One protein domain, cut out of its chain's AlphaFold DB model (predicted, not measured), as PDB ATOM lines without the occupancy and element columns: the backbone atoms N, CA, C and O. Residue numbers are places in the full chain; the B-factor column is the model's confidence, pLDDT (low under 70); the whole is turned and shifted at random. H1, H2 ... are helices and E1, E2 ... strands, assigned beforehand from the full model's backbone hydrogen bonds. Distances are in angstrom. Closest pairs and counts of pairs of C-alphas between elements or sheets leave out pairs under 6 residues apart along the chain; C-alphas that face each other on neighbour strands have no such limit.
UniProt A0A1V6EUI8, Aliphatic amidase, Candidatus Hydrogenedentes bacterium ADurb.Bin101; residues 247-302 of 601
ATOM      1  N   LEU A 247     196.514  85.960 154.106       94.75
ATOM      2  CA  LEU A 247     195.110  85.993 154.490       94.75
ATOM      3  C   LEU A 247     194.849  87.191 155.404       94.75
ATOM      4  O   LEU A 247     195.590  87.414 156.362       94.75
ATOM      5  N   VAL A 248     193.770  87.927 155.142       94.69
ATOM      6  CA  VAL A 248     193.260  89.014 155.992       94.69
ATOM      7  C   VAL A 248     191.766  88.816 156.244       94.69
ATOM      8  O   VAL A 248     191.048  88.266 155.403       94.69
ATOM      9  N   HIS A 249     191.278  89.245 157.407       93.88
ATOM     10  CA  HIS A 249     189.851  89.171 157.732       93.88
ATOM     11  C   HIS A 249     189.078  90.313 157.053       93.88
ATOM     12  O   HIS A 249     189.611  91.405 156.888       93.88
ATOM     13  N   LYS A 250     187.818  90.099 156.655       91.69
ATOM     14  CA  LYS A 250     187.005  91.135 155.987       91.69
ATOM     15  C   LYS A 250     186.505  92.223 156.922       91.69
ATOM     16  O   LYS A 250     186.424  93.383 156.506       91.69
ATOM     17  N   ASP A 251     186.135  91.842 158.141       85.69
ATOM     18  CA  ASP A 251     185.577  92.774 159.120       85.69
ATOM     19  C   ASP A 251     186.509  93.973 159.290       85.69
ATOM     20  O   ASP A 251     187.707  93.824 159.531       85.69
ATOM     21  N   TYR A 252     185.943  95.166 159.094       74.62
ATOM     22  CA  TYR A 252     186.616  96.465 159.231       74.62
ATOM     23  C   TYR A 252     187.797  96.721 158.278       74.62
ATOM     24  O   TYR A 252     188.427  97.775 158.347       74.62
ATOM     25  N   THR A 253     188.062  95.804 157.346       83.94
ATOM     26  CA  THR A 253     189.297  95.814 156.549       83.94
ATOM     27  C   THR A 253     189.023  95.855 155.045       83.94
ATOM     28  O   THR A 253     189.894  96.245 154.275       83.94
ATOM     29  N   ARG A 254     187.793  95.549 154.594       87.56
ATOM     30  CA  ARG A 254     187.450  95.516 153.158       87.56
ATOM     31  C   ARG A 254     187.807  96.805 152.413       87.56
ATOM     32  O   ARG A 254     188.523  96.743 151.424       87.56
ATOM     33  N   ALA A 255     187.377  97.960 152.921       88.81
ATOM     34  CA  ALA A 255     187.669  99.246 152.285       88.81
ATOM     35  C   ALA A 255     189.177  99.554 152.235       88.81
ATOM     36  O   ALA A 255     189.653 100.144 151.268       88.81
ATOM     37  N   LYS A 256     189.934  99.121 153.254       91.81
ATOM     38  CA  LYS A 256     191.395  99.264 153.290       91.81
ATOM     39  C   LYS A 256     192.056  98.386 152.227       91.81
ATOM     40  O   LYS A 256     192.936  98.856 151.522       91.81
ATOM     41  N   VAL A 257     191.603  97.141 152.070       94.38
ATOM     42  CA  VAL A 257     192.105  96.229 151.030       94.38
ATOM     43  C   VAL A 257     191.772  96.744 149.634       94.38
ATOM     44  O   VAL A 257     192.637  96.722 148.765       94.38
ATOM     45  N   ASP A 258     190.562  97.260 149.417       94.88
ATOM     46  CA  ASP A 258     190.186  97.854 148.132       94.88
ATOM     47  C   ASP A 258     191.097  99.060 147.801       94.88
ATOM     48  O   ASP A 258     191.576  99.185 146.673       94.88
ATOM     49  N   ALA A 259     191.415  99.905 148.792       95.44
ATOM     50  CA  ALA A 259     192.366 101.009 148.640       95.44
ATOM     51  C   ALA A 259     193.809 100.526 148.396       95.44
ATOM     52  O   ALA A 259     194.501 101.073 147.537       95.44
ATOM     53  N   LEU A 260     194.247  99.480 149.104       95.75
ATOM     54  CA  LEU A 260     195.560  98.862 148.926       95.75
ATOM     55  C   LEU A 260     195.723  98.323 147.498       95.75
ATOM     56  O   LEU A 260     196.728  98.598 146.849       95.75
ATOM     57  N   LEU A 261     194.724  97.597 146.989       97.19
ATOM     58  CA  LEU A 261     194.720  97.053 145.628       97.19
ATOM     59  C   LEU A 261     194.665  98.155 144.566       97.19
ATOM     60  O   LEU A 261     195.291  98.020 143.520       97.19
ATOM     61  N   ALA A 262     193.964  99.261 144.829       96.75
ATOM     62  CA  ALA A 262     193.977 100.417 143.937       96.75
ATOM     63  C   ALA A 262     195.358 101.096 143.884       96.75
ATOM     64  O   ALA A 262     195.779 101.542 142.819       96.75
ATOM     65  N   ALA A 263     196.070 101.155 145.014       95.94
ATOM     66  CA  ALA A 263     197.397 101.764 145.110       95.94
ATOM     67  C   ALA A 263     198.529 100.859 144.587       95.94
ATOM     68  O   ALA A 263     199.506 101.363 144.040       95.94
ATOM     69  N   HIS A 264     198.395  99.538 144.742       96.00
ATOM     70  CA  HIS A 264     199.458  98.554 144.497       96.00
ATOM     71  C   HIS A 264     199.046  97.439 143.519       96.00
ATOM     72  O   HIS A 264     199.629  96.358 143.530       96.00
ATOM     73  N   GLY A 265     198.055  97.674 142.656       92.19
ATOM     74  CA  GLY A 265     197.494  96.651 141.756       92.19
ATOM     75  C   GLY A 265     198.463  96.086 140.707       92.19
ATOM     76  O   GLY A 265     198.180  95.056 140.102       92.19
ATOM     77  N   GLU A 266     199.617  96.724 140.500       93.56
ATOM     78  CA  GLU A 266     200.711  96.174 139.686       93.56
ATOM     79  C   GLU A 266     201.695  95.306 140.489       93.56
ATOM     80  O   GLU A 266     202.555  94.645 139.909       93.56
ATOM     81  N   GLU A 267     201.645  95.362 141.818       92.69
ATOM     82  CA  GLU A 267     202.558  94.671 142.735       92.69
ATOM     83  C   GLU A 267     201.884  93.492 143.434       92.69
ATOM     84  O   GLU A 267     202.560  92.516 143.754       92.69
ATOM     85  N   ILE A 268     200.572  93.567 143.660       95.62
ATOM     86  CA  ILE A 268     199.783  92.546 144.349       95.62
ATOM     87  C   ILE A 268     198.420  92.345 143.684       95.62
ATOM     88  O   ILE A 268     197.916  93.208 142.967       95.62
ATOM     89  N   VAL A 269     197.789  91.211 143.977       95.56
ATOM     90  CA  VAL A 269     196.437  90.877 143.525       95.56
ATOM     91  C   VAL A 269     195.605  90.311 144.670       95.56
ATOM     92  O   VAL A 269     196.133  89.669 145.580       95.56
ATOM     93  N   LEU A 270     194.288  90.505 144.600       96.69
ATOM     94  CA  LEU A 270     193.338  89.679 145.338       96.69
ATOM     95  C   LEU A 270     193.241  88.325 144.637       96.69
ATOM     96  O   LEU A 270     192.528  88.182 143.647       96.69
ATOM     97  N   GLU A 271     193.978  87.344 145.139       94.69
ATOM     98  CA  GLU A 271     193.970  85.988 144.599       94.69
ATOM     99  C   GLU A 271     192.596  85.337 144.779       94.69
ATOM    100  O   GLU A 271     192.074  84.714 143.853       94.69
ATOM    101  N   LYS A 272     191.990  85.497 145.965       94.25
ATOM    102  CA  LYS A 272     190.681  84.912 146.258       94.25
ATOM    103  C   LYS A 272     189.907  85.674 147.328       94.25
ATOM    104  O   LYS A 272     190.439  86.034 148.377       94.25
ATOM    105  N   ASP A 273     188.614  85.857 147.075       94.12
ATOM    106  CA  ASP A 273     187.628  86.315 148.051       94.12
ATOM    107  C   ASP A 273     186.895  85.090 148.635       94.12
ATOM    108  O   ASP A 273     186.046  84.479 147.983       94.12
ATOM    109  N   TRP A 274     187.244  84.711 149.865       90.25
ATOM    110  CA  TRP A 274     186.636  83.596 150.592       90.25
ATOM    111  C   TRP A 274     185.421  84.104 151.369       90.25
ATOM    112  O   TRP A 274     185.498  84.491 152.538       90.25
ATOM    113  N   HIS A 275     184.290  84.212 150.666       86.81
ATOM    114  CA  HIS A 275     183.082  84.814 151.224       86.81
ATOM    115  C   HIS A 275     182.495  84.093 152.442       86.81
ATOM    116  O   HIS A 275     182.256  84.797 153.425       86.81
ATOM    117  N   PRO A 276     182.303  82.761 152.429       89.31
ATOM    118  CA  PRO A 276     181.781  82.037 153.589       89.31
ATOM    119  C   PRO A 276     182.660  82.167 154.841       89.31
ATOM    120  O   PRO A 276     182.143  82.284 155.947       89.31
ATOM    121  N   GLU A 277     183.979  82.185 154.667       89.19
ATOM    122  CA  GLU A 277     184.966  82.258 155.746       89.19
ATOM    123  C   GLU A 277     185.205  83.697 156.223       89.19
ATOM    124  O   GLU A 277     185.752  83.919 157.303       89.19
ATOM    125  N   GLY A 278     184.793  84.685 155.425       92.94
ATOM    126  CA  GLY A 278     185.023  86.094 155.707       92.94
ATOM    127  C   GLY A 278     186.477  86.522 155.496       92.94
ATOM    128  O   GLY A 278     186.924  87.458 156.158       92.94
ATOM    129  N   TRP A 279     187.228  85.863 154.604       94.81
ATOM    130  CA  TRP A 279     188.651  86.152 154.366       94.81
ATOM    131  C   TRP A 279     188.903  86.717 152.967       94.81
ATOM    132  O   TRP A 279     188.145  86.487 152.022       94.81
ATOM    133  N   LEU A 280     189.999  87.458 152.836       95.88
ATOM    134  CA  LEU A 280     190.567  87.895 151.565       95.88
ATOM    135  C   LEU A 280     191.998  87.379 151.495       95.88
ATOM    136  O   LEU A 280     192.752  87.512 152.458       95.88
ATOM    137  N   MET A 281     192.360  86.785 150.365       96.00
ATOM    138  CA  MET A 281     193.703  86.287 150.116       96.00
ATOM    139  C   MET A 281     194.408  87.195 149.122       96.00
ATOM    140  O   MET A 281     193.984  87.322 147.973       96.00
ATOM    141  N   LEU A 282     195.482  87.818 149.582       96.25
ATOM    142  CA  LEU A 282     196.337  88.684 148.791       96.25
ATOM    143  C   LEU A 282     197.614  87.933 148.415       96.25
ATOM    144  O   LEU A 282     198.160  87.189 149.232       96.25
ATOM    145  N   ARG A 283     198.099  88.156 147.194       94.50
ATOM    146  CA  ARG A 283     199.318  87.538 146.664       94.50
ATOM    147  C   ARG A 283     200.178  88.571 145.955       94.50
ATOM    148  O   ARG A 283     199.647  89.487 145.328       94.50
ATOM    149  N   ALA A 284     201.492  88.404 146.025       92.88
ATOM    150  CA  ALA A 284     202.426  89.201 145.246       92.88
ATOM    151  C   ALA A 284     202.319  88.888 143.740       92.88
ATOM    152  O   ALA A 284     202.011  87.767 143.332       92.88
ATOM    153  N   LEU A 285     202.586  89.900 142.912       90.12
ATOM    154  CA  LEU A 285     202.724  89.821 141.452       90.12
ATOM    155  C   LEU A 285     204.179  90.002 140.979       90.12
ATOM    156  O   LEU A 285     204.474  89.727 139.817       90.12
ATOM    157  N   LYS A 286     205.098  90.418 141.862       86.12
ATOM    158  CA  LYS A 286     206.515  90.655 141.544       86.12
ATOM    159  C   LYS A 286     207.444  90.058 142.617       86.12
ATOM    160  O   LYS A 286     207.095  90.112 143.796       86.12
ATOM    161  N   PRO A 287     208.629  89.533 142.245       81.62
ATOM    162  CA  PRO A 287     209.657  89.146 143.211       81.62
ATOM    163  C   PRO A 287     210.048  90.312 144.128       81.62
ATOM    164  O   PRO A 287     210.112  91.460 143.687       81.62
ATOM    165  N   GLY A 288     210.307  90.020 145.402       77.81
ATOM    166  CA  GLY A 288     210.690  91.021 146.407       77.81
ATOM    167  C   GLY A 288     209.534  91.855 146.975       77.81
ATOM    168  O   GLY A 288     209.740  92.579 147.946       77.81
ATOM    169  N   VAL A 289     208.314  91.743 146.432       85.12
ATOM    170  CA  VAL A 289     207.123  92.372 147.020       85.12
ATOM    171  C   VAL A 289     206.599  91.518 148.168       85.12
ATOM    172  O   VAL A 289     206.062  90.435 147.955       85.12
ATOM    173  N   ARG A 290     206.671  92.061 149.384       87.81
ATOM    174  CA  ARG A 290     206.113  91.448 150.592       87.81
ATOM    175  C   ARG A 290     204.695  91.963 150.841       87.81
ATOM    176  O   ARG A 290     204.503  93.101 151.278       87.81
ATOM    177  N   VAL A 291     203.685  91.126 150.601       90.44
ATOM    178  CA  VAL A 291     202.269  91.503 150.793       90.44
ATOM    179  C   VAL A 291     201.994  91.923 152.238       90.44
ATOM    180  O   VAL A 291     201.298  92.908 152.471       90.44
ATOM    181  N   ARG A 292     202.585  91.233 153.221       86.69
ATOM    182  CA  ARG A 292     202.414  91.574 154.644       86.69
ATOM    183  C   ARG A 292     202.928  92.970 154.993       86.69
ATOM    184  O   ARG A 292     202.301  93.657 155.792       86.69
ATOM    185  N   ASP A 293     204.022  93.416 154.378       85.06
ATOM    186  CA  ASP A 293     204.574  94.753 154.634       85.06
ATOM    187  C   ASP A 293     203.714  95.846 153.995       85.06
ATOM    188  O   ASP A 293     203.558  96.934 154.552       85.06
ATOM    189  N   LEU A 294     203.110  95.553 152.841       87.25
ATOM    190  CA  LEU A 294     202.086  96.400 152.237       87.25
ATOM    191  C   LEU A 294     200.841  96.493 153.124       87.25
ATOM    192  O   LEU A 294     200.411  97.600 153.436       87.25
ATOM    193  N   CYS A 295     200.313  95.365 153.604       86.31
ATOM    194  CA  CYS A 295     199.204  95.352 154.558       86.31
ATOM    195  C   CYS A 295     199.519  96.207 155.796       86.31
ATOM    196  O   CYS A 295     198.742  97.096 156.141       86.31
ATOM    197  N   ARG A 296     200.699  96.026 156.402       82.00
ATOM    198  CA  ARG A 296     201.125  96.787 157.586       82.00
ATOM    199  C   ARG A 296     201.173  98.296 157.333       82.00
ATOM    200  O   ARG A 296     200.664  99.062 158.144       82.00
ATOM    201  N   ARG A 297     201.736  98.733 156.197       82.69
ATOM    202  CA  ARG A 297     201.792 100.160 155.809       82.69
ATOM    203  C   ARG A 297     200.413 100.795 155.620       82.69
ATOM    204  O   ARG A 297     200.294 102.011 155.724       82.69
ATOM    205  N   HIS A 298     199.394  99.983 155.355       84.94
ATOM    206  CA  HIS A 298     198.008 100.413 155.158       84.94
ATOM    207  C   HIS A 298     197.095 100.061 156.341       84.94
ATOM    208  O   HIS A 298     195.872 100.094 156.201       84.94
ATOM    209  N   ASP A 299     197.670  99.751 157.511       80.81
ATOM    210  CA  ASP A 299     196.927  99.418 158.734       80.81
ATOM    211  C   ASP A 299     195.943  98.245 158.523       80.81
ATOM    212  O   ASP A 299     194.783  98.264 158.943       80.81
ATOM    213  N   ILE A 300     196.395  97.230 157.786       85.06
ATOM    214  CA  ILE A 300     195.673  95.986 157.523       85.06
ATOM    215  C   ILE A 300     196.362  94.868 158.299       85.06
ATOM    216  O   ILE A 300     197.522  94.543 158.049       85.06
ATOM    217  N   GLU A 301     195.623  94.261 159.221       84.75
ATOM    218  CA  GLU A 301     196.075  93.094 159.975       84.75
ATOM    219  C   GLU A 301     195.982  91.829 159.116       84.75
ATOM    220  O   GLU A 301     195.012  91.616 158.379       84.75
ATOM    221  N   THR A 302     196.955  90.936 159.266       88.00
ATOM    222  CA  THR A 302     196.802  89.548 158.822       88.00
ATOM    223  C   THR A 302     195.697  88.844 159.615       88.00
ATOM    224  O   THR A 302     195.296  89.261 160.705       88.00
TER     225      THR A 302
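This is residues 247 to 302 of the 601 residues of the protein "Aliphatic amidase" of Candidatus Hydrogenedentes bacterium ADurb.Bin101 (UniProt A0A1V6EUI8). A small antiparallel sheet of three strands forms a wall, with both helices over one of its faces: H1 lies lengthwise over E3 and E2, and H2 stands up from it near the end of E3. The long hairpin of E2 and E3 runs along the longest axis, and the short strand E1 pairs with the first half of E3. The printed part has 56 residues, with two named helices and three named strands in the order E1, H1, E2, E3, H2; the sheet order is E1, E3, E2, and the class is mixed, helices and strands. The whole is compact, with a radius of gyration of the C-alphas of 10.3 A, and elongated, spanning 30 by 19 by 17 A.

In the sheet, E3 is residues 279 to 284, 16.8 A from first to last C-alpha. E2 is residues 268 to 274, 17.1 A long, and E1 is residues 247 to 249, beginning at C-alpha 247 (195.110, 85.993, 154.490). H1 is residues 254 to 264, 15.1 A long, with C-alpha 254 at (187.450, 95.516, 153.158). H2 is residues 291 to 297, 10.0 A long, ending at C-alpha 297 (201.792, 100.160, 155.809).

E3 is the inner strand, and E1 and E2 are edge strands. E2 and E3 form a hairpin, antiparallel at 156 degrees; N 271 and O 281 are within hydrogen-bond range at 2.8 A, as are N 283 and O 269 at 3.0 A. E1 and E3 are antiparallel at 145 degrees, with N 248 and O 280 within range at 2.9 A. E1, H1 and E2 make a split strand-helix-strand unit, two strands running the same way with E3 between them in the sheet, and its crossover is right-handed. H1 is on the sheet at a height of 9.5 A, over E3 and E2, and runs along the strands at 10 degrees to E3 on the local plane. The closest C-alphas of H1 and E2, those of Leu 261 and Val 269, are 6.7 A apart. H2 is on the sheet at a height of 9.4 A, over E3, and stands up from it, rising 53 degrees out of the local plane. The closest C-alphas of H2 and E3, those of Ala 284 and Val 291, are 6.0 A apart. H1 and H2 only just touch, with 3 pairs of C-alphas within 8 A, the closest being those of Leu 260 and Cys 295 at 7.6 A; their lines are about perpendicular at 75 degrees. In H1 and H2 every O i to N i+4 pair is within hydrogen-bond range.

The two C-alphas farthest apart, those of Pro 276 and Gly 288, are 31.1 A apart, while those of Leu 247 and Thr 302, the first and last printed, are 5.9 A apart. The printed part has no cut and no long link; the link from E3 to H2 is short and the others are tight. The mean pLDDT of the printed part is 90.3, and no printed residue is under 70.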